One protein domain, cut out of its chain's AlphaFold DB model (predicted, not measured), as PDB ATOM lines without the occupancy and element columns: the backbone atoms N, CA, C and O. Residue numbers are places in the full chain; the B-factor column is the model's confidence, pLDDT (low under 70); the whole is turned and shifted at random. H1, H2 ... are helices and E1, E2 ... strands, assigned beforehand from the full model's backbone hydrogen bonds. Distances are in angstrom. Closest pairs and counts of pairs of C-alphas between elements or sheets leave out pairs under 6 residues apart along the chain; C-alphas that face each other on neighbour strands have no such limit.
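This is residues 143 to 237 of the 238 residues of an uncharacterized protein of Varibaculum cambriense (UniProt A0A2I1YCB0). What shape? A strongly twisted antiparallel sheet, E1 E2 E3, with E2 and E3 a long hairpin, has H1 over one face. What parts? The 95 printed residues include E1, H1, E2, E3, H2 and H3, in order; the class is mixed. The whole is compact, with radius of gyration of the C-alphas 12.6 A and spans 39 by 29 by 23 A.

Which strands pair? E1, residues 143 to 146, is antiparallel to E2, residues 168 to 177; N 145 and O 174 are 2.9 A apart. E3, residues 183 to 192, forms a hairpin with E2; N 173 and O 187 are 2.9 A apart. Which helices are on the sheet? H1, residues 149 to 158, is; its closest C-alphas to E2, Ala 152 and Ala 172, are 6.4 A apart. H3, residues 225 to 235, only grazes it and is apart from H2, residues 202 to 211. Every helix's O i to N i+4 pairs are within hydrogen-bond range.

Where does E1 begin? C-alpha 143 is at (5.999, 22.205, 132.208). How long is E3? It measures 29.1 A.

Any cut? The printed part has no cut. Low confidence? pLDDT is under 70 for 38 residues.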
ATOM      1  N   GLU A 143       5.483  21.293 131.196       51.91
ATOM      2  CA  GLU A 143       5.999  22.205 132.208       51.91
ATOM      3  C   GLU A 143       7.297  21.628 132.779       51.91
ATOM      4  O   GLU A 143       7.324  20.489 133.238       51.91
ATOM      5  N   VAL A 144       8.385  22.399 132.762       53.84
ATOM      6  CA  VAL A 144       9.664  21.983 133.352       53.84
ATOM      7  C   VAL A 144       9.909  22.790 134.621       53.84
ATOM      8  O   VAL A 144       9.954  24.016 134.591       53.84
ATOM      9  N   THR A 145      10.071  22.092 135.741       50.81
ATOM     10  CA  THR A 145      10.276  22.667 137.079       50.81
ATOM     11  C   THR A 145      11.567  22.127 137.700       50.81
ATOM     12  O   THR A 145      12.124  21.144 137.200       50.81
ATOM     13  N   PRO A 146      12.087  22.739 138.783       61.88
ATOM     14  CA  PRO A 146      13.181  22.149 139.549       61.88
ATOM     15  C   PRO A 146      12.909  20.680 139.916       61.88
ATOM     16  O   PRO A 146      11.758  20.274 140.099       61.88
ATOM     17  N   ALA A 147      13.966  19.870 140.020       63.06
ATOM     18  CA  ALA A 147      13.824  18.473 140.423       63.06
ATOM     19  C   ALA A 147      13.066  18.351 141.754       63.06
ATOM     20  O   ALA A 147      13.362  19.066 142.716       63.06
ATOM     21  N   THR A 148      12.113  17.420 141.820       70.38
ATOM     22  CA  THR A 148      11.528  17.007 143.099       70.38
ATOM     23  C   THR A 148      12.614  16.389 143.980       70.38
ATOM     24  O   THR A 148      13.647  15.917 143.494       70.38
ATOM     25  N   SER A 149      12.385  16.356 145.295       75.88
ATOM     26  CA  SER A 149      13.320  15.730 146.238       75.88
ATOM     27  C   SER A 149      13.592  14.261 145.904       75.88
ATOM     28  O   SER A 149      14.720  13.807 146.054       75.88
ATOM     29  N   GLU A 150      12.584  13.543 145.409       85.62
ATOM     30  CA  GLU A 150      12.686  12.141 144.992       85.62
ATOM     31  C   GLU A 150      13.600  11.968 143.770       85.62
ATOM     32  O   GLU A 150      14.547  11.181 143.810       85.62
ATOM     33  N   HIS A 151      13.383  12.752 142.708       80.25
ATOM     34  CA  HIS A 151      14.223  12.706 141.508       80.25
ATOM     35  C   HIS A 151      15.670  13.108 141.812       80.25
ATOM     36  O   HIS A 151      16.609  12.471 141.333       80.25
ATOM     37  N   ALA A 152      15.861  14.135 142.646       76.19
ATOM     38  CA  ALA A 152      17.185  14.584 143.058       76.19
ATOM     39  C   ALA A 152      17.932  13.520 143.882       76.19
ATOM     40  O   ALA A 152      19.113  13.284 143.636       76.19
ATOM     41  N   GLN A 153      17.256  12.860 144.830       85.44
ATOM     42  CA  GLN A 153      17.848  11.786 145.638       85.44
ATOM     43  C   GLN A 153      18.197  10.563 144.790       85.44
ATOM     44  O   GLN A 153      19.291  10.026 144.941       85.44
ATOM     45  N   THR A 154      17.314  10.179 143.867       86.56
ATOM     46  CA  THR A 154      17.530   9.039 142.966       86.56
ATOM     47  C   THR A 154      18.750   9.266 142.072       86.56
ATOM     48  O   THR A 154      19.635   8.415 141.996       86.56
ATOM     49  N   LEU A 155      18.862  10.448 141.452       85.62
ATOM     50  CA  LEU A 155      20.035  10.784 140.644       85.62
ATOM     51  C   LEU A 155      21.314  10.823 141.497       85.62
ATOM     52  O   LEU A 155      22.349  10.318 141.072       85.62
ATOM     53  N   ALA A 156      21.247  11.388 142.706       86.44
ATOM     54  CA  ALA A 156      22.394  11.457 143.607       86.44
ATOM     55  C   ALA A 156      22.878  10.070 144.061       86.44
ATOM     56  O   ALA A 156      24.086   9.870 144.167       86.44
ATOM     57  N   SER A 157      21.971   9.113 144.295       88.56
ATOM     58  CA  SER A 157      22.346   7.738 144.653       88.56
ATOM     59  C   SER A 157      23.006   6.972 143.508       88.56
ATOM     60  O   SER A 157      23.846   6.121 143.769       88.56
ATOM     61  N   LEU A 158      22.657   7.287 142.255       87.19
ATOM     62  CA  LEU A 158      23.207   6.620 141.070       87.19
ATOM     63  C   LEU A 158      24.498   7.281 140.569       87.19
ATOM     64  O   LEU A 158      25.313   6.641 139.913       87.19
ATOM     65  N   ALA A 159      24.727   8.554 140.899       83.25
ATOM     66  CA  ALA A 159      25.855   9.328 140.377       83.25
ATOM     67  C   ALA A 159      27.238   8.703 140.650       83.25
ATOM     68  O   ALA A 159      28.158   8.951 139.878       83.25
ATOM     69  N   SER A 160      27.400   7.905 141.712       82.75
ATOM     70  CA  SER A 160      28.662   7.208 142.015       82.75
ATOM     71  C   SER A 160      28.936   5.985 141.137       82.75
ATOM     72  O   SER A 160      30.071   5.519 141.096       82.75
ATOM     73  N   GLU A 161      27.911   5.447 140.479       87.00
ATOM     74  CA  GLU A 161      28.004   4.252 139.633       87.00
ATOM     75  C   GLU A 161      28.099   4.600 138.142       87.00
ATOM     76  O   GLU A 161      28.516   3.770 137.338       87.00
ATOM     77  N   LEU A 162      27.753   5.838 137.782       89.81
ATOM     78  CA  LEU A 162      27.722   6.314 136.405       89.81
ATOM     79  C   LEU A 162      29.096   6.839 135.945       89.81
ATOM     80  O   LEU A 162      29.783   7.527 136.708       89.81
ATOM     81  N   PRO A 163      29.497   6.606 134.679       90.69
ATOM     82  CA  PRO A 163      30.762   7.061 134.104       90.69
ATOM     83  C   PRO A 163      30.701   8.554 133.741       90.69
ATOM     84  O   PRO A 163      30.788   8.941 132.577       90.69
ATOM     85  N   ILE A 164      30.516   9.415 134.742       90.31
ATOM     86  CA  ILE A 164      30.442  10.866 134.548       90.31
ATOM     87  C   ILE A 164      31.848  11.400 134.212       90.31
ATOM     88  O   ILE A 164      32.785  11.159 134.981       90.31
ATOM     89  N   PRO A 165      32.028  12.147 133.105       90.38
ATOM     90  CA  PRO A 165      33.321  12.729 132.763       90.38
ATOM     91  C   PRO A 165      33.868  13.661 133.855       90.38
ATOM     92  O   PRO A 165      33.133  14.428 134.479       90.38
ATOM     93  N   SER A 166      35.187  13.636 134.058       90.94
ATOM     94  CA  SER A 166      35.869  14.482 135.044       90.94
ATOM     95  C   SER A 166      35.550  15.966 134.852       90.94
ATOM     96  O   SER A 166      35.683  16.504 133.755       90.94
ATOM     97  N   GLY A 167      35.180  16.647 135.939       86.31
ATOM     98  CA  GLY A 167      34.831  18.072 135.912       86.31
ATOM     99  C   GLY A 167      33.420  18.372 135.395       86.31
ATOM    100  O   GLY A 167      33.064  19.543 135.281       86.31
ATOM    101  N   GLN A 168      32.617  17.345 135.117       85.38
ATOM    102  CA  GLN A 168      31.213  17.478 134.745       85.38
ATOM    103  C   GLN A 168      30.302  16.931 135.846       85.38
ATOM    104  O   GLN A 168      30.716  16.154 136.707       85.38
ATOM    105  N   THR A 169      29.050  17.376 135.850       81.00
ATOM    106  CA  THR A 169      28.048  16.960 136.833       81.00
ATOM    107  C   THR A 169      26.701  16.726 136.172       81.00
ATOM    108  O   THR A 169      26.281  17.489 135.303       81.00
ATOM    109  N   LEU A 170      25.999  15.686 136.619       82.31
ATOM    110  CA  LEU A 170      24.613  15.462 136.229       82.31
ATOM    111  C   LEU A 170      23.674  16.367 137.031       82.31
ATOM    112  O   LEU A 170      23.858  16.615 138.233       82.31
ATOM    113  N   ARG A 171      22.637  16.851 136.352       76.06
ATOM    114  CA  ARG A 171      21.518  17.571 136.952       76.06
ATOM    115  C   ARG A 171      20.204  16.997 136.461       76.06
ATOM    116  O   ARG A 171      20.112  16.493 135.346       76.06
ATOM    117  N   ALA A 172      19.201  17.096 137.326       73.94
ATOM    118  CA  ALA A 172      17.833  16.734 137.014       73.94
ATOM    119  C   ALA A 172      16.923  17.964 137.080       73.94
ATOM    120  O   ALA A 172      17.092  18.842 137.931       73.94
ATOM    121  N   LEU A 173      15.920  17.975 136.213       66.62
ATOM    122  CA  LEU A 173      14.696  18.761 136.331       66.62
ATOM    123  C   LEU A 173      13.503  17.804 136.381       66.62
ATOM    124  O   LEU A 173      13.641  16.611 136.120       66.62
ATOM    125  N   THR A 174      12.325  18.325 136.707       62.41
ATOM    126  CA  THR A 174      11.075  17.572 136.607       62.41
ATOM    127  C   THR A 174      10.281  18.087 135.418       62.41
ATOM    128  O   THR A 174       9.853  19.241 135.426       62.41
ATOM    129  N   ALA A 175      10.057  17.236 134.418       60.78
ATOM    130  CA  ALA A 175       9.077  17.499 133.373       60.78
ATOM    131  C   ALA A 175       7.712  16.972 133.808       60.78
ATOM    132  O   ALA A 175       7.562  15.790 134.111       60.78
ATOM    133  N   SER A 176       6.727  17.858 133.836       54.12
ATOM    134  CA  SER A 176       5.321  17.547 134.032       54.12
ATOM    135  C   SER A 176       4.627  17.629 132.681       54.12
ATOM    136  O   SER A 176       4.602  18.687 132.052       54.12
ATOM    137  N   PHE A 177       4.077  16.508 132.229       57.34
ATOM    138  CA  PHE A 177       3.248  16.472 131.031       57.34
ATOM    139  C   PHE A 177       1.795  16.400 131.480       57.34
ATOM    140  O   PHE A 177       1.408  15.473 132.186       57.34
ATOM    141  N   GLN A 178       0.979  17.374 131.082       48.66
ATOM    142  CA  GLN A 178      -0.460  17.393 131.395       48.66
ATOM    143  C   GLN A 178      -1.316  16.707 130.310       48.66
ATOM    144  O   GLN A 178      -2.529  16.912 130.245       48.66
ATOM    145  N   GLY A 179      -0.668  15.936 129.434       48.47
ATOM    146  CA  GLY A 179      -1.245  15.282 128.266       48.47
ATOM    147  C   GLY A 179      -1.988  13.974 128.534       48.47
ATOM    148  O   GLY A 179      -2.614  13.793 129.579       48.47
ATOM    149  N   PHE A 180      -1.949  13.051 127.568       40.69
ATOM    150  CA  PHE A 180      -2.736  11.812 127.601       40.69
ATOM    151  C   PHE A 180      -2.377  10.884 128.771       40.69
ATOM    152  O   PHE A 180      -3.256  10.179 129.276       40.69
ATOM    153  N   LYS A 181      -1.127  10.916 129.246       50.94
ATOM    154  CA  LYS A 181      -0.702  10.278 130.498       50.94
ATOM    155  C   LYS A 181      -0.096  11.354 131.399       50.94
ATOM    156  O   LYS A 181       1.071  11.700 131.215       50.94
ATOM    157  N   PRO A 182      -0.867  11.906 132.348       55.81
ATOM    158  CA  PRO A 182      -0.328  12.882 133.273       55.81
ATOM    159  C   PRO A 182       0.709  12.231 134.185       55.81
ATOM    160  O   PRO A 182       0.504  11.121 134.682       55.81
ATOM    161  N   GLY A 183       1.814  12.926 134.421       64.25
ATOM    162  CA  GLY A 183       2.864  12.446 135.307       64.25
ATOM    163  C   GLY A 183       4.046  13.395 135.372       64.25
ATOM    164  O   GLY A 183       4.063  14.450 134.734       64.25
ATOM    165  N   THR A 184       5.033  12.999 136.166       70.25
ATOM    166  CA  THR A 184       6.273  13.741 136.354       70.25
ATOM    167  C   THR A 184       7.450  12.829 136.080       70.25
ATOM    168  O   THR A 184       7.532  11.753 136.667       70.25
ATOM    169  N   TRP A 185       8.370  13.280 135.236       76.81
ATOM    170  CA  TRP A 185       9.545  12.512 134.841       76.81
ATOM    171  C   TRP A 185      10.827  13.290 135.127       76.81
ATOM    172  O   TRP A 185      10.856  14.513 134.933       76.81
ATOM    173  N   PRO A 186      11.892  12.612 135.588       77.94
ATOM    174  CA  PRO A 186      13.193  13.236 135.722       77.94
ATOM    175  C   PRO A 186      13.790  13.487 134.335       77.94
ATOM    176  O   PRO A 186      14.002  12.557 133.562       77.94
ATOM    177  N   VAL A 187      14.081  14.748 134.025       74.44
ATOM    178  CA  VAL A 187      14.846  15.141 132.836       74.44
ATOM    179  C   VAL A 187      16.293  15.324 133.245       74.44
ATOM    180  O   VAL A 187      16.583  16.195 134.064       74.44
ATOM    181  N   VAL A 188      17.189  14.512 132.692       79.44
ATOM    182  CA  VAL A 188      18.600  14.460 133.083       79.44
ATOM    183  C   VAL A 188      19.472  15.047 131.979       79.44
ATOM    184  O   VAL A 188      19.332  14.698 130.808       79.44
ATOM    185  N   PHE A 189      20.384  15.933 132.366       78.44
ATOM    186  CA  PHE A 189      21.348  16.570 131.472       78.44
ATOM    187  C   PHE A 189      22.694  16.756 132.174       78.44
ATOM    188  O   PHE A 189      22.803  16.685 133.405       78.44
ATOM    189  N   LEU A 190      23.723  16.988 131.367       80.56
ATOM    190  CA  LEU A 190      25.110  17.083 131.792       80.56
ATOM    191  C   LEU A 190      25.570  18.540 131.755       80.56
ATOM    192  O   LEU A 190      25.283  19.262 130.802       80.56
ATOM    193  N   LEU A 191      26.269  18.972 132.801       76.88
ATOM    194  CA  LEU A 191      26.853  20.306 132.910       76.88
ATOM    195  C   LEU A 191      28.358  20.212 133.149       76.88
ATOM    196  O   LEU A 191      28.811  19.311 133.852       76.88
ATOM    197  N   ASP A 192      29.124  21.177 132.653       78.12
ATOM    198  CA  ASP A 192      30.517  21.372 133.066       78.12
ATOM    199  C   ASP A 192      30.633  22.058 134.446       78.12
ATOM    200  O   ASP A 192      29.639  22.412 135.090       78.12
ATOM    201  N   SER A 193      31.865  22.278 134.912       78.06
ATOM    202  CA  SER A 193      32.150  22.963 136.179       78.06
ATOM    203  C   SER A 193      31.685  24.424 136.228       78.06
ATOM    204  O   SER A 193      31.565  24.981 137.318       78.06
ATOM    205  N   ALA A 194      31.451  25.054 135.074       74.56
ATOM    206  CA  ALA A 194      30.921  26.410 134.962       74.56
ATOM    207  C   ALA A 194      29.378  26.439 134.906       74.56
ATOM    208  O   ALA A 194      28.788  27.516 134.952       74.56
ATOM    209  N   GLY A 195      28.722  25.274 134.852       66.19
ATOM    210  CA  GLY A 195      27.271  25.152 134.731       66.19
ATOM    211  C   GLY A 195      26.758  25.218 133.289       66.19
ATOM    212  O   GLY A 195      25.559  25.403 133.088       66.19
ATOM    213  N   THR A 196      27.631  25.070 132.292       68.62
ATOM    214  CA  THR A 196      27.262  25.073 130.870       68.62
ATOM    215  C   THR A 196      26.778  23.686 130.446       68.62
ATOM    216  O   THR A 196      27.482  22.713 130.732       68.62
ATOM    217  N   PRO A 197      25.638  23.564 129.738       70.31
ATOM    218  CA  PRO A 197      25.187  22.294 129.177       70.31
ATOM    219  C   PRO A 197      26.210  21.660 128.239       70.31
ATOM    220  O   PRO A 197      26.820  22.351 127.425       70.31
ATOM    221  N   GLN A 198      26.373  20.347 128.363       74.62
ATOM    222  CA  GLN A 198      27.294  19.537 127.574       74.62
ATOM    223  C   GLN A 198      26.556  18.384 126.903       74.62
ATOM    224  O   GLN A 198      25.564  17.877 127.434       74.62
ATOM    225  N   ALA A 199      27.123  17.925 125.789       76.44
ATOM    226  CA  ALA A 199      26.661  16.719 125.131       76.44
ATOM    227  C   ALA A 199      26.845  15.491 126.019       76.44
ATOM    228  O   ALA A 199      27.907  15.291 126.610       76.44
ATOM    229  N   MET A 200      25.800  14.669 126.105       82.50
ATOM    230  CA  MET A 200      25.813  13.435 126.884       82.50
ATOM    231  C   MET A 200      26.586  12.352 126.113       82.50
ATOM    232  O   MET A 200      26.166  12.005 125.008       82.50
ATOM    233  N   PRO A 201      27.675  11.784 126.662       90.25
ATOM    234  CA  PRO A 201      28.342  10.639 126.047       90.25
ATOM    235  C   PRO A 201      27.392   9.441 125.906       90.25
ATOM    236  O   PRO A 201      26.558   9.208 126.784       90.25
ATOM    237  N   GLU A 202      27.546   8.659 124.834       88.69
ATOM    238  CA  GLU A 202      26.690   7.494 124.550       88.69
ATOM    239  C   GLU A 202      26.714   6.476 125.699       88.69
ATOM    240  O   GLU A 202      25.654   6.153 126.232       88.69
ATOM    241  N   ASP A 203      27.903   6.090 126.176       90.88
ATOM    242  CA  ASP A 203      28.078   5.151 127.298       90.88
ATOM    243  C   ASP A 203      27.334   5.600 128.570       90.88
ATOM    244  O   ASP A 203      26.737   4.792 129.286       90.88
ATOM    245  N   LEU A 204      27.344   6.908 128.856       91.00
ATOM    246  CA  LEU A 204      26.643   7.478 130.007       91.00
ATOM    247  C   LEU A 204      25.122   7.445 129.802       91.00
ATOM    248  O   LEU A 204      24.380   7.136 130.735       91.00
ATOM    249  N   SER A 205      24.656   7.742 128.587       87.50
ATOM    250  CA  SER A 205      23.236   7.708 128.229       87.50
ATOM    251  C   SER A 205      22.667   6.285 128.279       87.50
ATOM    252  O   SER A 205      21.569   6.075 128.804       87.50
ATOM    253  N   GLU A 206      23.425   5.288 127.813       89.69
ATOM    254  CA  GLU A 206      23.045   3.874 127.894       89.69
ATOM    255  C   GLU A 206      22.920   3.403 129.345       89.69
ATOM    256  O   GLU A 206      21.900   2.813 129.712       89.69
ATOM    257  N   GLN A 207      23.901   3.712 130.199       89.94
ATOM    258  CA  GLN A 207      23.828   3.338 131.613       89.94
ATOM    259  C   GLN A 207      22.695   4.048 132.358       89.94
ATOM    260  O   GLN A 207      21.996   3.411 133.146       89.94
ATOM    261  N   LEU A 208      22.456   5.333 132.077       89.38
ATOM    262  CA  LEU A 208      21.309   6.063 132.625       89.38
ATOM    263  C   LEU A 208      19.984   5.415 132.219       89.38
ATOM    264  O   LEU A 208      19.103   5.259 133.057       89.38
ATOM    265  N   THR A 209      19.858   4.988 130.962       86.69
ATOM    266  CA  THR A 209      18.649   4.316 130.465       86.69
ATOM    267  C   THR A 209      18.440   2.955 131.140       86.69
ATOM    268  O   THR A 209      17.309   2.579 131.436       86.69
ATOM    269  N   GLN A 210      19.518   2.219 131.427       88.31
ATOM    270  CA  GLN A 210      19.447   0.926 132.118       88.31
ATOM    271  C   GLN A 210      19.117   1.067 133.610       88.31
ATOM    272  O   GLN A 210      18.292   0.314 134.129       88.31
ATOM    273  N   GLN A 211      19.762   2.006 134.307       88.81
ATOM    274  CA  GLN A 211      19.607   2.178 135.755       88.81
ATOM    275  C   GLN A 211      18.391   3.029 136.139       88.81
ATOM    276  O   GLN A 211      17.807   2.823 137.203       88.81
ATOM    277  N   LEU A 212      17.987   3.965 135.279       87.31
ATOM    278  CA  LEU A 212      16.846   4.850 135.493       87.31
ATOM    279  C   LEU A 212      15.956   4.915 134.236       87.31
ATOM    280  O   LEU A 212      15.889   5.956 133.581       87.31
ATOM    281  N   PRO A 213      15.214   3.836 133.907       83.25
ATOM    282  CA  PRO A 213      14.438   3.745 132.665       83.25
ATOM    283  C   PRO A 213      13.340   4.801 132.510       83.25
ATOM    284  O   PRO A 213      12.855   5.031 131.412       83.25
ATOM    285  N   SER A 214      12.914   5.428 133.610       80.56
ATOM    286  CA  SER A 214      11.920   6.504 133.617       80.56
ATOM    287  C   SER A 214      12.518   7.898 133.403       80.56
ATOM    288  O   SER A 214      11.763   8.868 133.350       80.56
ATOM    289  N   ALA A 215      13.844   8.029 133.306       83.56
ATOM    290  CA  ALA A 215      14.485   9.305 133.028       83.56
ATOM    291  C   ALA A 215      14.500   9.629 131.540       83.56
ATOM    292  O   ALA A 215      14.753   8.780 130.690       83.56
ATOM    293  N   ILE A 216      14.290  10.907 131.240       78.12
ATOM    294  CA  ILE A 216      14.435  11.450 129.898       78.12
ATOM    295  C   ILE A 216      15.794  12.138 129.820       78.12
ATOM    296  O   ILE A 216      16.006  13.190 130.427       78.12
ATOM    297  N   THR A 217      16.731  11.539 129.093       82.50
ATOM    298  CA  THR A 217      18.036  12.145 128.829       82.50
ATOM    299  C   THR A 217      17.920  13.139 127.678       82.50
ATOM    300  O   THR A 217      17.355  12.837 126.626       82.50
ATOM    301  N   VAL A 218      18.428  14.352 127.887       66.50
ATOM    302  CA  VAL A 218      18.446  15.410 126.867       66.50
ATOM    303  C   VAL A 218      19.808  16.079 126.825       66.50
ATOM    304  O   VAL A 218      20.513  16.144 127.832       66.50
ATOM    305  N   ASP A 219      20.144  16.618 125.658       67.25
ATOM    306  CA  ASP A 219      21.334  17.430 125.444       67.25
ATOM    307  C   ASP A 219      20.924  18.874 125.135       67.25
ATOM    308  O   ASP A 219      20.649  19.203 123.980       67.25
ATOM    309  N   PRO A 220      20.868  19.768 126.139       56.53
ATOM    310  CA  PRO A 220      20.475  21.152 125.909       56.53
ATOM    311  C   PRO A 220      21.452  21.939 125.018       56.53
ATOM    312  O   PRO A 220      21.107  23.047 124.607       56.53
ATOM    313  N   ALA A 221      22.648  21.409 124.725       53.97
ATOM    314  CA  ALA A 221      23.582  22.021 123.783       53.97
ATOM    315  C   ALA A 221      23.161  21.809 122.312       53.97
ATOM    316  O   ALA A 221      23.620  22.539 121.432       53.97
ATOM    317  N   VAL A 222      22.256  20.862 122.033       53.56
ATOM    318  CA  VAL A 222      21.707  20.593 120.694       53.56
ATOM    319  C   VAL A 222      20.438  21.411 120.472       53.56
ATOM    320  O   VAL A 222      19.511  21.354 121.269       53.56
ATOM    321  N   ALA A 223      20.346  22.147 119.360       43.88
ATOM    322  CA  ALA A 223      19.230  23.067 119.085       43.88
ATOM    323  C   ALA A 223      17.829  22.417 119.166       43.88
ATOM    324  O   ALA A 223      16.865  23.066 119.580       43.88
ATOM    325  N   ASP A 224      17.737  21.128 118.838       50.56
ATOM    326  CA  ASP A 224      16.488  20.367 118.760       50.56
ATOM    327  C   ASP A 224      16.117  19.615 120.053       50.56
ATOM    328  O   ASP A 224      15.146  18.859 120.062       50.56
ATOM    329  N   TRP A 225      16.808  19.844 121.174       50.75
ATOM    330  CA  TRP A 225      16.626  19.082 122.422       50.75
ATOM    331  C   TRP A 225      15.179  19.017 122.941       50.75
ATOM    332  O   TRP A 225      14.793  18.067 123.619       50.75
ATOM    333  N   ARG A 226      14.348  20.017 122.618       52.38
ATOM    334  CA  ARG A 226      12.918  20.048 122.973       52.38
ATOM    335  C   ARG A 226      12.098  19.016 122.195       52.38
ATOM    336  O   ARG A 226      11.156  18.452 122.744       52.38
ATOM    337  N   ARG A 227      12.452  18.773 120.931       53.69
ATOM    338  CA  ARG A 227      11.870  17.707 120.106       53.69
ATOM    339  C   ARG A 227      12.274  16.347 120.667       53.69
ATOM    340  O   ARG A 227      11.427  15.470 120.800       53.69
ATOM    341  N   ASP A 228      13.538  16.200 121.050       54.66
ATOM    342  CA  ASP A 228      14.061  14.943 121.588       54.66
ATOM    343  C   ASP A 228      13.441  14.617 122.956       54.66
ATOM    344  O   ASP A 228      13.026  13.485 123.189       54.66
ATOM    345  N   LEU A 229      13.256  15.627 123.815       57.31
ATOM    346  CA  LEU A 229      12.498  15.523 125.068       57.31
ATOM    347  C   LEU A 229      11.084  14.966 124.843       57.31
ATOM    348  O   LEU A 229      10.634  14.097 125.588       57.31
ATOM    349  N   PHE A 230      10.388  15.454 123.813       57.28
ATOM    350  CA  PHE A 230       9.045  14.992 123.468       57.28
ATOM    351  C   PHE A 230       9.037  13.542 122.963       57.28
ATOM    352  O   PHE A 230       8.215  12.740 123.409       57.28
ATOM    353  N   TRP A 231       9.963  13.174 122.071       62.75
ATOM    354  CA  TRP A 231      10.045  11.800 121.565       62.75
ATOM    355  C   TRP A 231      10.368  10.794 122.662       62.75
ATOM    356  O   TRP A 231       9.675   9.787 122.794       62.75
ATOM    357  N   ARG A 232      11.348  11.113 123.510       64.06
ATOM    358  CA  ARG A 232      11.719  10.277 124.654       64.06
ATOM    359  C   ARG A 232      10.586  10.142 125.664       64.06
ATOM    360  O   ARG A 232      10.394   9.064 126.209       64.06
ATOM    361  N   TYR A 233       9.799  11.194 125.886       59.94
ATOM    362  CA  TYR A 233       8.578  11.083 126.682       59.94
ATOM    363  C   TYR A 233       7.591  10.072 126.078       59.94
ATOM    364  O   TYR A 233       7.048   9.246 126.809       59.94
ATOM    365  N   ARG A 234       7.389  10.091 124.752       61.53
ATOM    366  CA  ARG A 234       6.500   9.132 124.078       61.53
ATOM    367  C   ARG A 234       6.962   7.689 124.280       61.53
ATOM    368  O   ARG A 234       6.115   6.826 124.492       61.53
ATOM    369  N   ASP A 235       8.269   7.438 124.263       66.81
ATOM    370  CA  ASP A 235       8.829   6.101 124.506       66.81
ATOM    371  C   ASP A 235       8.470   5.563 125.906       66.81
ATOM    372  O   ASP A 235       8.295   4.362 126.071       66.81
ATOM    373  N   LEU A 236       8.263   6.439 126.900       61.50
ATOM    374  CA  LEU A 236       7.838   6.070 128.263       61.50
ATOM    375  C   LEU A 236       6.332   5.762 128.392       61.50
ATOM    376  O   LEU A 236       5.842   5.392 129.471       61.50
ATOM    377  N   LEU A 237       5.560   5.991 127.328       56.56
ATOM    378  CA  LEU A 237       4.126   5.701 127.291       56.56
ATOM    379  C   LEU A 237       3.816   4.271 126.837       56.56
ATOM    380  O   LEU A 237       2.704   3.811 127.114       56.56
TER     381      LEU A 237